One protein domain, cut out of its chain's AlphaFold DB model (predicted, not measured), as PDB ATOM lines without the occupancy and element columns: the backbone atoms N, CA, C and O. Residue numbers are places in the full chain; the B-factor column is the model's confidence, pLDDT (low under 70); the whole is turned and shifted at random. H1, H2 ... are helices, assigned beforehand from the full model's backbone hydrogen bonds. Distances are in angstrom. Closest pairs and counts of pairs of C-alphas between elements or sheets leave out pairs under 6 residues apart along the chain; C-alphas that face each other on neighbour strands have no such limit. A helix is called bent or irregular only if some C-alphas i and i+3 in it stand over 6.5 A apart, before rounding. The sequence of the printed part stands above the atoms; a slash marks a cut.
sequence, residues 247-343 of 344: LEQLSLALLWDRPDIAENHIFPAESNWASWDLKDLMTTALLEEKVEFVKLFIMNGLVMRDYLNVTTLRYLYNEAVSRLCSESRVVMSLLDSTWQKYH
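AT A GLANCE: This is residues 247 to 343 of the 344 residues of the protein "LSDAT_euk domain-containing protein" of Penaeus vannamei (UniProt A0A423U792). Two helical hairpins, H1 with H2 and H3 with H4, pack side by side as a small four-helix body, and H6 packs on H3 and runs on away from it. Residues 324 to 343, with the end of H6 and the whole of H7, stick out as a free arm that makes much of the length, while the short H5 lies near H3. The printed part has 97 residues, with seven named helices, H1 to H7 in order along the chain, and no named strand: the class is all helix. The whole is loose, with a radius of gyration of the C-alphas of 18.2 A, and spans 65 by 28 by 18 A.

IN THESE COORDINATES: H1 is residues 247 to 256, 14.2 A long, beginning at C-alpha 247 at (-23.666, -1.683, -12.238). H2 is residues 259 to 266, 9.8 A. H3 is residues 275 to 287, 18.2 A, and is only just irregular: C-alphas 277 and 280 are 6.9 A apart. H4 is residues 291 to 299, 12.5 A, and H5 is residues 304 to 307, 5.0 A. H6, the longest, is residues 310 to 326, 24.5 A, beginning at C-alpha 310 at (-19.195, 3.974, -36.567). H7 is residues 329 to 342, 20.2 A, ending at C-alpha 342 at (15.048, -4.479, -48.741).

HOW THE PARTS SIT: The hub is H3, which touches H1, H4 and H6. H3 and H4 form a hairpin at a shallow tilt of 18 degrees, opposite ways; their closest C-alphas, of Met 282 and Val 294, are 6.3 A apart. H1 touches H3, the same way at a shallow tilt of 14 degrees, with the C-alphas of Ser 251 and Leu 281 closest at 6.9 A. H1 and H2 form the other hairpin, at 22 degrees, a shallow tilt, with the C-alphas of Ala 253 and Ala 262 closest at 6.1 A. H2 touches H4 at a tilt of 36 degrees, only just steep, the same way, with the C-alphas of Pro 259 and Phe 293 closest at 5.8 A. H6 touches H3 with residues 316 to 320 alone, at a shallow tilt of 26 degrees, the same way; the C-alphas of Leu 287 and Leu 316 are closest, at 7.0 A. H5 and H3 are close but not clearly touching, with the C-alphas of Lys 279 and Tyr 307 closest at 6.5 A. H6 and H7 meet only through their link. Every O i to N i+4 pair is within hydrogen-bond range in H1, H2, H4, H6 and H7, and 7 of 9 are in H3; H5 is too short for such a pair.

THE WHOLE: The C-alphas farthest apart, of Glu 270 and His 343, are 65.4 A apart. Without residues 324 to 343, which stand free, the body of 77 residues spans 36 by 25 by 18 A. The printed part has no cut and no long link. The mean pLDDT of the printed part is 76.0, and residues 269 to 272 and 323 to 343 are under 70.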
ATOM      1  N   LEU A 247     -24.662  -1.897 -11.185       80.00
ATOM      2  CA  LEU A 247     -23.666  -1.683 -12.238       80.00
ATOM      3  C   LEU A 247     -22.242  -1.937 -11.724       80.00
ATOM      4  O   LEU A 247     -21.451  -2.569 -12.413       80.00
ATOM      5  N   GLU A 248     -21.925  -1.507 -10.503       79.50
ATOM      6  CA  GLU A 248     -20.625  -1.772  -9.869       79.50
ATOM      7  C   GLU A 248     -20.445  -3.249  -9.518       79.50
ATOM      8  O   GLU A 248     -19.365  -3.804  -9.684       79.50
ATOM      9  N   GLN A 249     -21.513  -3.923  -9.092       82.81
ATOM     10  CA  GLN A 249     -21.495  -5.375  -8.918       82.81
ATOM     11  C   GLN A 249     -21.181  -6.073 -10.248       82.81
ATOM     12  O   GLN A 249     -20.346  -6.975 -10.302       82.81
ATOM     13  N   LEU A 250     -21.798  -5.616 -11.339       85.56
ATOM     14  CA  LEU A 250     -21.551  -6.172 -12.663       85.56
ATOM     15  C   LEU A 250     -20.137  -5.869 -13.172       85.56
ATOM     16  O   LEU A 250     -19.516  -6.732 -13.787       85.56
ATOM     17  N   SER A 251     -19.601  -4.678 -12.894       84.19
ATOM     18  CA  SER A 251     -18.226  -4.330 -13.260       84.19
ATOM     19  C   SER A 251     -17.201  -5.158 -12.482       84.19
ATOM     20  O   SER A 251     -16.197  -5.568 -13.062       84.19
ATOM     21  N   LEU A 252     -17.468  -5.477 -11.210       84.38
ATOM     22  CA  LEU A 252     -16.651  -6.396 -10.414       84.38
ATOM     23  C   LEU A 252     -16.725  -7.833 -10.937       84.38
ATOM     24  O   LEU A 252     -15.683  -8.463 -11.101       84.38
ATOM     25  N   ALA A 253     -17.920  -8.336 -11.260       87.00
ATOM     26  CA  ALA A 253     -18.077  -9.667 -11.850       87.00
ATOM     27  C   ALA A 253     -17.353  -9.776 -13.203       87.00
ATOM     28  O   ALA A 253     -16.674 -10.772 -13.458       87.00
ATOM     29  N   LEU A 254     -17.441  -8.726 -14.032       86.38
ATOM     30  CA  LEU A 254     -16.688  -8.626 -15.278       86.38
ATOM     31  C   LEU A 254     -15.187  -8.638 -14.992       86.38
ATOM     32  O   LEU A 254     -14.476  -9.416 -15.612       86.38
ATOM     33  N   LEU A 255     -14.693  -7.839 -14.043       84.50
ATOM     34  CA  LEU A 255     -13.273  -7.791 -13.683       84.50
ATOM     35  C   LEU A 255     -12.737  -9.151 -13.212       84.50
ATOM     36  O   LEU A 255     -11.642  -9.540 -13.613       84.50
ATOM     37  N   TRP A 256     -13.505  -9.862 -12.384       85.75
ATOM     38  CA  TRP A 256     -13.163 -11.202 -11.896       85.75
ATOM     39  C   TRP A 256     -13.314 -12.297 -12.952       85.75
ATOM     40  O   TRP A 256     -12.884 -13.418 -12.700       85.75
ATOM     41  N   ASP A 257     -13.897 -11.974 -14.109       86.56
ATOM     42  CA  ASP A 257     -14.179 -12.909 -15.198       86.56
ATOM     43  C   ASP A 257     -15.054 -14.094 -14.751       86.56
ATOM     44  O   ASP A 257     -14.782 -15.260 -15.034       86.56
ATOM     45  N   ARG A 258     -16.116 -13.786 -13.991       88.31
ATOM     46  CA  ARG A 258     -17.055 -14.775 -13.433       88.31
ATOM     47  C   ARG A 258     -18.491 -14.542 -13.911       88.31
ATOM     48  O   ARG A 258     -19.280 -13.901 -13.209       88.31
ATOM     49  N   PRO A 259     -18.832 -15.016 -15.128       87.00
ATOM     50  CA  PRO A 259     -20.152 -14.800 -15.726       87.00
ATOM     51  C   PRO A 259     -21.269 -15.546 -14.986       87.00
ATOM     52  O   PRO A 259     -22.388 -15.051 -14.909       87.00
ATOM     53  N   ASP A 260     -20.948 -16.684 -14.377       87.19
ATOM     54  CA  ASP A 260     -21.840 -17.502 -13.554       87.19
ATOM     55  C   ASP A 260     -22.393 -16.742 -12.337       87.19
ATOM     56  O   ASP A 260     -23.566 -16.876 -11.984       87.19
ATOM     57  N   ILE A 261     -21.580 -15.893 -11.705       86.06
ATOM     58  CA  ILE A 261     -22.027 -15.043 -10.591       86.06
ATOM     59  C   ILE A 261     -22.976 -13.960 -11.095       86.06
ATOM     60  O   ILE A 261     -23.999 -13.686 -10.460       86.06
ATOM     61  N   ALA A 262     -22.646 -13.344 -12.232       85.56
ATOM     62  CA  ALA A 262     -23.470 -12.302 -12.823       85.56
ATOM     63  C   ALA A 262     -24.842 -12.850 -13.245       85.56
ATOM     64  O   ALA A 262     -25.864 -12.238 -12.942       85.56
ATOM     65  N   GLU A 263     -24.876 -14.017 -13.883       86.25
ATOM     66  CA  GLU A 263     -26.114 -14.676 -14.297       86.25
ATOM     67  C   GLU A 263     -27.018 -14.999 -13.099       86.25
ATOM     68  O   GLU A 263     -28.182 -14.602 -13.081       86.25
ATOM     69  N   ASN A 264     -26.471 -15.634 -12.058       82.88
ATOM     70  CA  ASN A 264     -27.265 -16.105 -10.922       82.88
ATOM     71  C   ASN A 264     -27.742 -14.985  -9.984       82.88
ATOM     72  O   ASN A 264     -28.849 -15.059  -9.451       82.88
ATOM     73  N   HIS A 265     -26.915 -13.956  -9.757       79.19
ATOM     74  CA  HIS A 265     -27.164 -12.966  -8.698       79.19
ATOM     75  C   HIS A 265     -27.458 -11.548  -9.201       79.19
ATOM     76  O   HIS A 265     -28.084 -10.773  -8.479       79.19
ATOM     77  N   ILE A 266     -27.035 -11.185 -10.418       81.06
ATOM     78  CA  ILE A 266     -27.145  -9.809 -10.953       81.06
ATOM     79  C   ILE A 266     -28.232  -9.691 -12.031       81.06
ATOM     80  O   ILE A 266     -28.895  -8.651 -12.130       81.06
ATOM     81  N   PHE A 267     -28.454 -10.755 -12.807       79.56
ATOM     82  CA  PHE A 267     -29.475 -10.838 -13.857       79.56
ATOM     83  C   PHE A 267     -30.651 -11.788 -13.525       79.56
ATOM     84  O   PHE A 267     -31.044 -12.579 -14.382       79.56
ATOM     85  N   PRO A 268     -31.281 -11.744 -12.331       72.25
ATOM     86  CA  PRO A 268     -32.493 -12.527 -12.118       72.25
ATOM     87  C   PRO A 268     -33.620 -12.048 -13.050       72.25
ATOM     88  O   PRO A 268     -33.654 -10.883 -13.455       72.25
ATOM     89  N   ALA A 269     -34.565 -12.949 -13.340       53.28
ATOM     90  CA  ALA A 269     -35.584 -12.862 -14.398       53.28
ATOM     91  C   ALA A 269     -36.483 -11.599 -14.422       53.28
ATOM     92  O   ALA A 269     -37.222 -11.397 -15.381       53.28
ATOM     93  N   GLU A 270     -36.424 -10.744 -13.400       55.19
ATOM     94  CA  GLU A 270     -37.197  -9.497 -13.286       55.19
ATOM     95  C   GLU A 270     -36.340  -8.223 -13.457       55.19
ATOM     96  O   GLU A 270     -36.828  -7.102 -13.290       55.19
ATOM     97  N   SER A 271     -35.045  -8.354 -13.771       64.88
ATOM     98  CA  SER A 271     -34.141  -7.206 -13.864       64.88
ATOM     99  C   SER A 271     -34.202  -6.518 -15.230       64.88
ATOM    100  O   SER A 271     -33.568  -6.944 -16.192       64.88
ATOM    101  N   ASN A 272     -34.893  -5.378 -15.293       68.31
ATOM    102  CA  ASN A 272     -34.851  -4.485 -16.453       68.31
ATOM    103  C   ASN A 272     -33.544  -3.677 -16.458       68.31
ATOM    104  O   ASN A 272     -33.423  -2.674 -15.748       68.31
ATOM    105  N   TRP A 273     -32.573  -4.114 -17.255       77.69
ATOM    106  CA  TRP A 273     -31.357  -3.356 -17.540       77.69
ATOM    107  C   TRP A 273     -31.593  -2.396 -18.697       77.69
ATOM    108  O   TRP A 273     -32.141  -2.769 -19.735       77.69
ATOM    109  N   ALA A 274     -31.174  -1.142 -18.538       76.94
ATOM    110  CA  ALA A 274     -31.230  -0.213 -19.646       76.94
ATOM    111  C   ALA A 274     -30.035  -0.450 -20.579       76.94
ATOM    112  O   ALA A 274     -28.904  -0.628 -20.133       76.94
ATOM    113  N   SER A 275     -30.276  -0.401 -21.893       75.00
ATOM    114  CA  SER A 275     -29.236  -0.641 -22.908       75.00
ATOM    115  C   SER A 275     -27.992   0.234 -22.699       75.00
ATOM    116  O   SER A 275     -26.883  -0.233 -22.924       75.00
ATOM    117  N   TRP A 276     -28.159   1.474 -22.219       77.94
ATOM    118  CA  TRP A 276     -27.062   2.418 -21.978       77.94
ATOM    119  C   TRP A 276     -26.139   2.026 -20.813       77.94
ATOM    120  O   TRP A 276     -24.936   2.219 -20.953       77.94
ATOM    121  N   ASP A 277     -26.657   1.416 -19.742       81.31
ATOM    122  CA  ASP A 277     -25.846   0.936 -18.607       81.31
ATOM    123  C   ASP A 277     -24.872  -0.171 -19.037       81.31
ATOM    124  O   ASP A 277     -23.759  -0.288 -18.527       81.31
ATOM    125  N   LEU A 278     -25.293  -0.982 -20.012       85.00
ATOM    126  CA  LEU A 278     -24.535  -2.126 -20.505       85.00
ATOM    127  C   LEU A 278     -23.541  -1.765 -21.623       85.00
ATOM    128  O   LEU A 278     -22.658  -2.569 -21.906       85.00
ATOM    129  N   LYS A 279     -23.631  -0.587 -22.269       85.44
ATOM    130  CA  LYS A 279     -22.757  -0.243 -23.419       85.44
ATOM    131  C   LYS A 279     -21.282  -0.151 -23.034       85.44
ATOM    132  O   LYS A 279     -20.424  -0.660 -23.758       85.44
ATOM    133  N   ASP A 280     -20.985   0.481 -21.904       85.38
ATOM    134  CA  ASP A 280     -19.605   0.658 -21.441       85.38
ATOM    135  C   ASP A 280     -18.997  -0.691 -21.020       85.38
ATOM    136  O   ASP A 280     -17.862  -1.021 -21.377       85.38
ATOM    137  N   LEU A 281     -19.796  -1.523 -20.345       86.50
ATOM    138  CA  LEU A 281     -19.406  -2.873 -19.936       86.50
ATOM    139  C   LEU A 281     -19.247  -3.813 -21.133       86.50
ATOM    140  O   LEU A 281     -18.296  -4.587 -21.166       86.50
ATOM    141  N   MET A 282     -20.104  -3.704 -22.152       87.88
ATOM    142  CA  MET A 282     -19.976  -4.445 -23.410       87.88
ATOM    143  C   MET A 282     -18.685  -4.077 -24.144       87.88
ATOM    144  O   MET A 282     -17.965  -4.956 -24.605       87.88
ATOM    145  N   THR A 283     -18.354  -2.785 -24.207       87.12
ATOM    146  CA  THR A 283     -17.091  -2.327 -24.807       87.12
ATOM    147  C   THR A 283     -15.897  -2.920 -24.072       87.12
ATOM    148  O   THR A 283     -14.985  -3.441 -24.704       87.12
ATOM    149  N   THR A 284     -15.935  -2.905 -22.741       86.06
ATOM    150  CA  THR A 284     -14.889  -3.505 -21.905       86.06
ATOM    151  C   THR A 284     -14.791  -5.018 -22.129       86.06
ATOM    152  O   THR A 284     -13.701  -5.523 -22.364       86.06
ATOM    153  N   ALA A 285     -15.919  -5.736 -22.158       87.62
ATOM    154  CA  ALA A 285     -15.952  -7.178 -22.395       87.62
ATOM    155  C   ALA A 285     -15.411  -7.564 -23.781       87.62
ATOM    156  O   ALA A 285     -14.667  -8.533 -23.893       87.62
ATOM    157  N   LEU A 286     -15.737  -6.794 -24.827       86.81
ATOM    158  CA  LEU A 286     -15.203  -7.004 -26.177       86.81
ATOM    159  C   LEU A 286     -13.699  -6.739 -26.243       86.81
ATOM    160  O   LEU A 286     -12.971  -7.484 -26.891       86.81
ATOM    161  N   LEU A 287     -13.233  -5.692 -25.564       85.31
ATOM    162  CA  LEU A 287     -11.816  -5.348 -25.492       85.31
ATOM    163  C   LEU A 287     -10.999  -6.357 -24.676       85.31
ATOM    164  O   LEU A 287      -9.808  -6.485 -24.933       85.31
ATOM    165  N   GLU A 288     -11.595  -7.019 -23.689       81.75
ATOM    166  CA  GLU A 288     -10.942  -8.027 -22.840       81.75
ATOM    167  C   GLU A 288     -11.231  -9.470 -23.284       81.75
ATOM    168  O   GLU A 288     -10.887 -10.405 -22.569       81.75
ATOM    169  N   GLU A 289     -11.860  -9.656 -24.450       85.06
ATOM    170  CA  GLU A 289     -12.174 -10.965 -25.047       85.06
ATOM    171  C   GLU A 289     -13.075 -11.873 -24.177       85.06
ATOM    172  O   GLU A 289     -13.055 -13.100 -24.276       85.06
ATOM    173  N   LYS A 290     -13.946 -11.276 -23.356       87.06
ATOM    174  CA  LYS A 290     -14.846 -11.985 -22.427       87.06
ATOM    175  C   LYS A 290     -16.148 -12.419 -23.101       87.06
ATOM    176  O   LYS A 290     -17.208 -11.821 -22.911       87.06
ATOM    177  N   VAL A 291     -16.069 -13.482 -23.901       88.50
ATOM    178  CA  VAL A 291     -17.168 -13.962 -24.766       88.50
ATOM    179  C   VAL A 291     -18.449 -14.306 -23.995       88.50
ATOM    180  O   VAL A 291     -19.544 -13.975 -24.452       88.50
ATOM    181  N   GLU A 292     -18.346 -14.937 -22.825       89.19
ATOM    182  CA  GLU A 292     -19.531 -15.327 -22.045       89.19
ATOM    183  C   GLU A 292     -20.295 -14.110 -21.498       89.19
ATOM    184  O   GLU A 292     -21.524 -14.082 -21.547       89.19
ATOM    185  N   PHE A 293     -19.595 -13.041 -21.102       88.06
ATOM    186  CA  PHE A 293     -20.238 -11.776 -20.730       88.06
ATOM    187  C   PHE A 293     -20.920 -11.096 -21.919       88.06
ATOM    188  O   PHE A 293     -22.012 -10.552 -21.771       88.06
ATOM    189  N   VAL A 294     -20.323 -11.162 -23.114       88.62
ATOM    190  CA  VAL A 294     -20.950 -10.636 -24.339       88.62
ATOM    191  C   VAL A 294     -22.277 -11.349 -24.610       88.62
ATOM    192  O   VAL A 294     -23.287 -10.688 -24.861       88.62
ATOM    193  N   LYS A 295     -22.306 -12.686 -24.510       88.25
ATOM    194  CA  LYS A 295     -23.547 -13.467 -24.636       88.25
ATOM    195  C   LYS A 295     -24.564 -13.060 -23.571       88.25
ATOM    196  O   LYS A 295     -25.712 -12.775 -23.912       88.25
ATOM    197  N   LEU A 296     -24.128 -12.960 -22.314       87.88
ATOM    198  CA  LEU A 296     -24.974 -12.582 -21.185       87.88
ATOM    199  C   LEU A 296     -25.620 -11.202 -21.390       87.88
ATOM    200  O   LEU A 296     -26.819 -11.048 -21.167       87.88
ATOM    201  N   PHE A 297     -24.875 -10.207 -21.879       88.19
ATOM    202  CA  PHE A 297     -25.412  -8.869 -22.148       88.19
ATOM    203  C   PHE A 297     -26.430  -8.854 -23.290       88.19
ATOM    204  O   PHE A 297     -27.448  -8.168 -23.191       88.19
ATOM    205  N   ILE A 298     -26.187  -9.619 -24.358       87.12
ATOM    206  CA  ILE A 298     -27.124  -9.730 -25.485       87.12
ATOM    207  C   ILE A 298     -28.428 -10.397 -25.029       87.12
ATOM    208  O   ILE A 298     -29.511  -9.919 -25.362       87.12
ATOM    209  N   MET A 299     -28.337 -11.463 -24.228       85.44
ATOM    210  CA  MET A 299     -29.506 -12.163 -23.684       85.44
ATOM    211  C   MET A 299     -30.334 -11.286 -22.734       85.44
ATOM    212  O   MET A 299     -31.554 -11.414 -22.697       85.44
ATOM    213  N   ASN A 300     -29.691 -10.359 -22.019       82.44
ATOM    214  CA  ASN A 300     -30.324  -9.491 -21.024       82.44
ATOM    215  C   ASN A 300     -30.692  -8.086 -21.546       82.44
ATOM    216  O   ASN A 300     -30.859  -7.153 -20.761       82.44
ATOM    217  N   GLY A 301     -30.857  -7.925 -22.867       79.25
ATOM    218  CA  GLY A 301     -31.497  -6.740 -23.454       79.25
ATOM    219  C   GLY A 301     -30.570  -5.738 -24.148       79.25
ATOM    220  O   GLY A 301     -31.037  -4.676 -24.571       79.25
ATOM    221  N   LEU A 302     -29.279  -6.045 -24.329       84.44
ATOM    222  CA  LEU A 302     -28.409  -5.221 -25.169       84.44
ATOM    223  C   LEU A 302     -28.649  -5.510 -26.657       84.44
ATOM    224  O   LEU A 302     -28.329  -6.576 -27.181       84.44
ATOM    225  N   VAL A 303     -29.168  -4.510 -27.369       84.75
ATOM    226  CA  VAL A 303     -29.377  -4.571 -28.820       84.75
ATOM    227  C   VAL A 303     -28.098  -4.155 -29.548       84.75
ATOM    228  O   VAL A 303     -27.729  -2.981 -29.563       84.75
ATOM    229  N   MET A 304     -27.440  -5.109 -30.214       84.25
ATOM    230  CA  MET A 304     -26.179  -4.865 -30.934       84.25
ATOM    231  C   MET A 304     -26.293  -3.787 -32.020       84.25
ATOM    232  O   MET A 304     -25.349  -3.026 -32.225       84.25
ATOM    233  N   ARG A 305     -27.458  -3.670 -32.669       84.44
ATOM    234  CA  ARG A 305     -27.732  -2.629 -33.674       84.44
ATOM    235  C   ARG A 305     -27.602  -1.211 -33.108       84.44
ATOM    236  O   ARG A 305     -27.125  -0.333 -33.814       84.44
ATOM    237  N   ASP A 306     -27.994  -1.004 -31.853       84.25
ATOM    238  CA  ASP A 306     -27.984   0.314 -31.200       84.25
ATOM    239  C   ASP A 306     -26.647   0.613 -30.500       84.25
ATOM    240  O   ASP A 306     -26.383   1.739 -30.058       84.25
ATOM    241  N   TYR A 307     -25.819  -0.417 -30.331       86.19
ATOM    242  CA  TYR A 307     -24.496  -0.339 -29.724       86.19
ATOM    243  C   TYR A 307     -23.394  -0.100 -30.775       86.19
ATOM    244  O   TYR A 307     -22.531   0.766 -30.587       86.19
ATOM    245  N   LEU A 308     -23.442  -0.828 -31.897       87.12
ATOM    246  CA  LEU A 308     -22.440  -0.779 -32.964       87.12
ATOM    247  C   LEU A 308     -22.644   0.421 -33.898       87.12
ATOM    248  O   LEU A 308     -23.129   0.295 -35.021       87.12
ATOM    249  N   ASN A 309     -22.195   1.591 -33.448       87.94
ATOM    250  CA  ASN A 309     -22.077   2.782 -34.285       87.94
ATOM    251  C   ASN A 309     -20.660   2.910 -34.865       87.94
ATOM    252  O   ASN A 309     -19.703   2.353 -34.326       87.94
ATOM    253  N   VAL A 310     -20.502   3.711 -35.926       87.88
ATOM    254  CA  VAL A 310     -19.195   3.974 -36.567       87.88
ATOM    255  C   VAL A 310     -18.146   4.437 -35.548       87.88
ATOM    256  O   VAL A 310     -16.996   4.011 -35.609       87.88
ATOM    257  N   THR A 311     -18.545   5.256 -34.571       88.12
ATOM    258  CA  THR A 311     -17.669   5.719 -33.485       88.12
ATOM    259  C   THR A 311     -17.181   4.569 -32.603       88.12
ATOM    260  O   THR A 311     -15.983   4.466 -32.353       88.12
ATOM    261  N   THR A 312     -18.089   3.687 -32.171       85.19
ATOM    262  CA  THR A 312     -17.770   2.523 -31.329       85.19
ATOM    263  C   THR A 312     -16.869   1.542 -32.073       85.19
ATOM    264  O   THR A 312     -15.857   1.109 -31.537       85.19
ATOM    265  N   LEU A 313     -17.182   1.247 -33.340       86.38
ATOM    266  CA  LEU A 313     -16.361   0.379 -34.188       86.38
ATOM    267  C   LEU A 313     -14.953   0.945 -34.365       86.38
ATOM    268  O   LEU A 313     -13.977   0.237 -34.143       86.38
ATOM    269  N   ARG A 314     -14.833   2.232 -34.708       87.56
ATOM    270  CA  ARG A 314     -13.526   2.885 -34.844       87.56
ATOM    271  C   ARG A 314     -12.714   2.800 -33.552       87.56
ATOM    272  O   ARG A 314     -11.514   2.559 -33.619       87.56
ATOM    273  N   TYR A 315     -13.357   2.982 -32.399       87.06
ATOM    274  CA  TYR A 315     -12.705   2.839 -31.100       87.06
ATOM    275  C   TYR A 315     -12.189   1.408 -30.873       87.06
ATOM    276  O   TYR A 315     -11.001   1.233 -30.617       87.06
ATOM    277  N   LEU A 316     -13.040   0.394 -31.068       86.44
ATOM    278  CA  LEU A 316     -12.672  -1.017 -30.900       86.44
ATOM    279  C   LEU A 316     -11.504  -1.434 -31.808       86.44
ATOM    280  O   LEU A 316     -10.558  -2.062 -31.340       86.44
ATOM    281  N   TYR A 317     -11.534  -1.052 -33.088       84.25
ATOM    282  CA  TYR A 317     -10.452  -1.363 -34.028       84.25
ATOM    283  C   TYR A 317      -9.133  -0.678 -33.648       84.25
ATOM    284  O   TYR A 317      -8.081  -1.309 -33.716       84.25
ATOM    285  N   ASN A 318      -9.170   0.588 -33.224       87.38
ATOM    286  CA  ASN A 318      -7.963   1.309 -32.815       87.38
ATOM    287  C   ASN A 318      -7.316   0.691 -31.566       87.38
ATOM    288  O   ASN A 318      -6.096   0.536 -31.521       87.38
ATOM    289  N   GLU A 319      -8.118   0.314 -30.568       82.31
ATOM    290  CA  GLU A 319      -7.622  -0.336 -29.348       82.31
ATOM    291  C   GLU A 319      -7.077  -1.744 -29.629       82.31
ATOM    292  O   GLU A 319      -6.028  -2.117 -29.103       82.31
ATOM    293  N   ALA A 320      -7.727  -2.512 -30.511       73.56
ATOM    294  CA  ALA A 320      -7.223  -3.816 -30.941       73.56
ATOM    295  C   ALA A 320      -5.848  -3.703 -31.625       73.56
ATOM    296  O   ALA A 320      -4.928  -4.453 -31.301       73.56
ATOM    297  N   VAL A 321      -5.672  -2.721 -32.519       72.50
ATOM    298  CA  VAL A 321      -4.383  -2.447 -33.181       72.50
ATOM    299  C   VAL A 321      -3.314  -2.007 -32.173       72.50
ATOM    300  O   VAL A 321      -2.170  -2.452 -32.257       72.50
ATOM    301  N   SER A 322      -3.678  -1.185 -31.185       70.00
ATOM    302  CA  SER A 322      -2.778  -0.771 -30.099       70.00
ATOM    303  C   SER A 322      -2.277  -1.966 -29.274       70.00
ATOM    304  O   SER A 322      -1.078  -2.086 -29.011       70.00
ATOM    305  N   ARG A 323      -3.166  -2.911 -28.936       63.00
ATOM    306  CA  ARG A 323      -2.796  -4.132 -28.202       63.00
ATOM    307  C   ARG A 323      -1.894  -5.063 -29.004       63.00
ATOM    308  O   ARG A 323      -0.878  -5.517 -28.476       63.00
ATOM    309  N   LEU A 324      -2.199  -5.266 -30.284       58.47
ATOM    310  CA  LEU A 324      -1.342  -6.021 -31.205       58.47
ATOM    311  C   LEU A 324       0.065  -5.410 -31.313       58.47
ATOM    312  O   LEU A 324       1.043  -6.146 -31.440       58.47
ATOM    313  N   CYS A 325       0.191  -4.083 -31.199       51.09
ATOM    314  CA  CYS A 325       1.481  -3.395 -31.112       51.09
ATOM    315  C   CYS A 325       2.212  -3.620 -29.773       51.09
ATOM    316  O   CYS A 325       3.438  -3.715 -29.772       51.09
ATOM    317  N   SER A 326       1.504  -3.743 -28.644       51.81
ATOM    318  CA  SER A 326       2.123  -3.937 -27.317       51.81
ATOM    319  C   SER A 326       2.726  -5.333 -27.087       51.81
ATOM    320  O   SER A 326       3.741  -5.446 -26.404       51.81
ATOM    321  N   GLU A 327       2.195  -6.381 -27.726       48.94
ATOM    322  CA  GLU A 327       2.806  -7.726 -27.729       48.94
ATOM    323  C   GLU A 327       3.866  -7.902 -28.841       48.94
ATOM    324  O   GLU A 327       4.615  -8.879 -28.883       48.94
ATOM    325  N   SER A 328       4.005  -6.914 -29.729       46.75
ATOM    326  CA  SER A 328       4.810  -7.000 -30.951       46.75
ATOM    327  C   SER A 328       6.249  -6.501 -30.818       46.75
ATOM    328  O   SER A 328       6.784  -5.908 -31.750       46.75
ATOM    329  N   ARG A 329       6.969  -6.826 -29.739       49.97
ATOM    330  CA  ARG A 329       8.448  -6.767 -29.818       49.97
ATOM    331  C   ARG A 329       8.996  -7.760 -30.854       49.97
ATOM    332  O   ARG A 329      10.013  -7.492 -31.485       49.97
ATOM    333  N   VAL A 330       8.288  -8.869 -31.069       51.53
ATOM    334  CA  VAL A 330       8.649  -9.914 -32.040       51.53
ATOM    335  C   VAL A 330       8.231  -9.544 -33.467       51.53
ATOM    336  O   VAL A 330       8.972  -9.800 -34.410       51.53
ATOM    337  N   VAL A 331       7.076  -8.894 -33.655       48.91
ATOM    338  CA  VAL A 331       6.661  -8.443 -34.997       48.91
ATOM    339  C   VAL A 331       7.429  -7.191 -35.412       48.91
ATOM    340  O   VAL A 331       7.796  -7.094 -36.575       48.91
ATOM    341  N   MET A 332       7.774  -6.286 -34.489       50.56
ATOM    342  CA  MET A 332       8.662  -5.160 -34.806       50.56
ATOM    343  C   MET A 332      10.079  -5.632 -35.164       50.56
ATOM    344  O   MET A 332      10.654  -5.093 -36.097       50.56
ATOM    345  N   SER A 333      10.618  -6.693 -34.544       53.28
ATOM    346  CA  SER A 333      11.915  -7.259 -34.963       53.28
ATOM    347  C   SER A 333      11.846  -8.015 -36.300       53.28
ATOM    348  O   SER A 333      12.798  -7.995 -37.086       53.28
ATOM    349  N   LEU A 334      10.708  -8.642 -36.618       48.31
ATOM    350  CA  LEU A 334      10.449  -9.225 -37.938       48.31
ATOM    351  C   LEU A 334      10.242  -8.151 -39.016       48.31
ATOM    352  O   LEU A 334      10.706  -8.318 -40.143       48.31
ATOM    353  N   LEU A 335       9.607  -7.031 -38.679       51.22
ATOM    354  CA  LEU A 335       9.447  -5.894 -39.579       51.22
ATOM    355  C   LEU A 335      10.776  -5.159 -39.783       51.22
ATOM    356  O   LEU A 335      11.131  -4.921 -40.927       51.22
ATOM    357  N   ASP A 336      11.582  -4.929 -38.746       53.94
ATOM    358  CA  ASP A 336      12.913  -4.318 -38.888       53.94
ATOM    359  C   ASP A 336      13.887  -5.216 -39.672       53.94
ATOM    360  O   ASP A 336      14.638  -4.732 -40.521       53.94
ATOM    361  N   SER A 337      13.848  -6.538 -39.464       49.62
ATOM    362  CA  SER A 337      14.691  -7.482 -40.220       49.62
ATOM    363  C   SER A 337      14.257  -7.654 -41.679       49.62
ATOM    364  O   SER A 337      15.099  -7.891 -42.551       49.62
ATOM    365  N   THR A 338      12.965  -7.503 -41.979       51.84
ATOM    366  CA  THR A 338      12.479  -7.464 -43.366       51.84
ATOM    367  C   THR A 338      12.749  -6.111 -44.021       51.84
ATOM    368  O   THR A 338      13.097  -6.084 -45.199       51.84
ATOM    369  N   TRP A 339      12.713  -5.009 -43.269       49.59
ATOM    370  CA  TRP A 339      13.032  -3.670 -43.769       49.59
ATOM    371  C   TRP A 339      14.526  -3.500 -44.089       49.59
ATOM    372  O   TRP A 339      14.871  -2.958 -45.137       49.59
ATOM    373  N   GLN A 340      15.430  -4.050 -43.267       50.91
ATOM    374  CA  GLN A 340      16.873  -4.048 -43.557       50.91
ATOM    375  C   GLN A 340      17.245  -4.891 -44.788       50.91
ATOM    376  O   GLN A 340      18.134  -4.506 -45.545       50.91
ATOM    377  N   LYS A 341      16.536  -5.999 -45.046       51.53
ATOM    378  CA  LYS A 341      16.752  -6.851 -46.233       51.53
ATOM    379  C   LYS A 341      16.328  -6.221 -47.561       51.53
ATOM    380  O   LYS A 341      16.747  -6.711 -48.600       51.53
ATOM    381  N   TYR A 342      15.486  -5.191 -47.535       44.38
ATOM    382  CA  TYR A 342      15.048  -4.479 -48.741       44.38
ATOM    383  C   TYR A 342      15.847  -3.193 -49.013       44.38
ATOM    384  O   TYR A 342      15.689  -2.593 -50.076       44.38
ATOM    385  N   HIS A 343      16.713  -2.782 -48.080       44.66
ATOM    386  CA  HIS A 343      17.531  -1.568 -48.183       44.66
ATOM    387  C   HIS A 343      19.040  -1.794 -47.978       44.66
ATOM    388  O   HIS A 343      19.785  -0.834 -47.779       44.66
TER     389      HIS A 343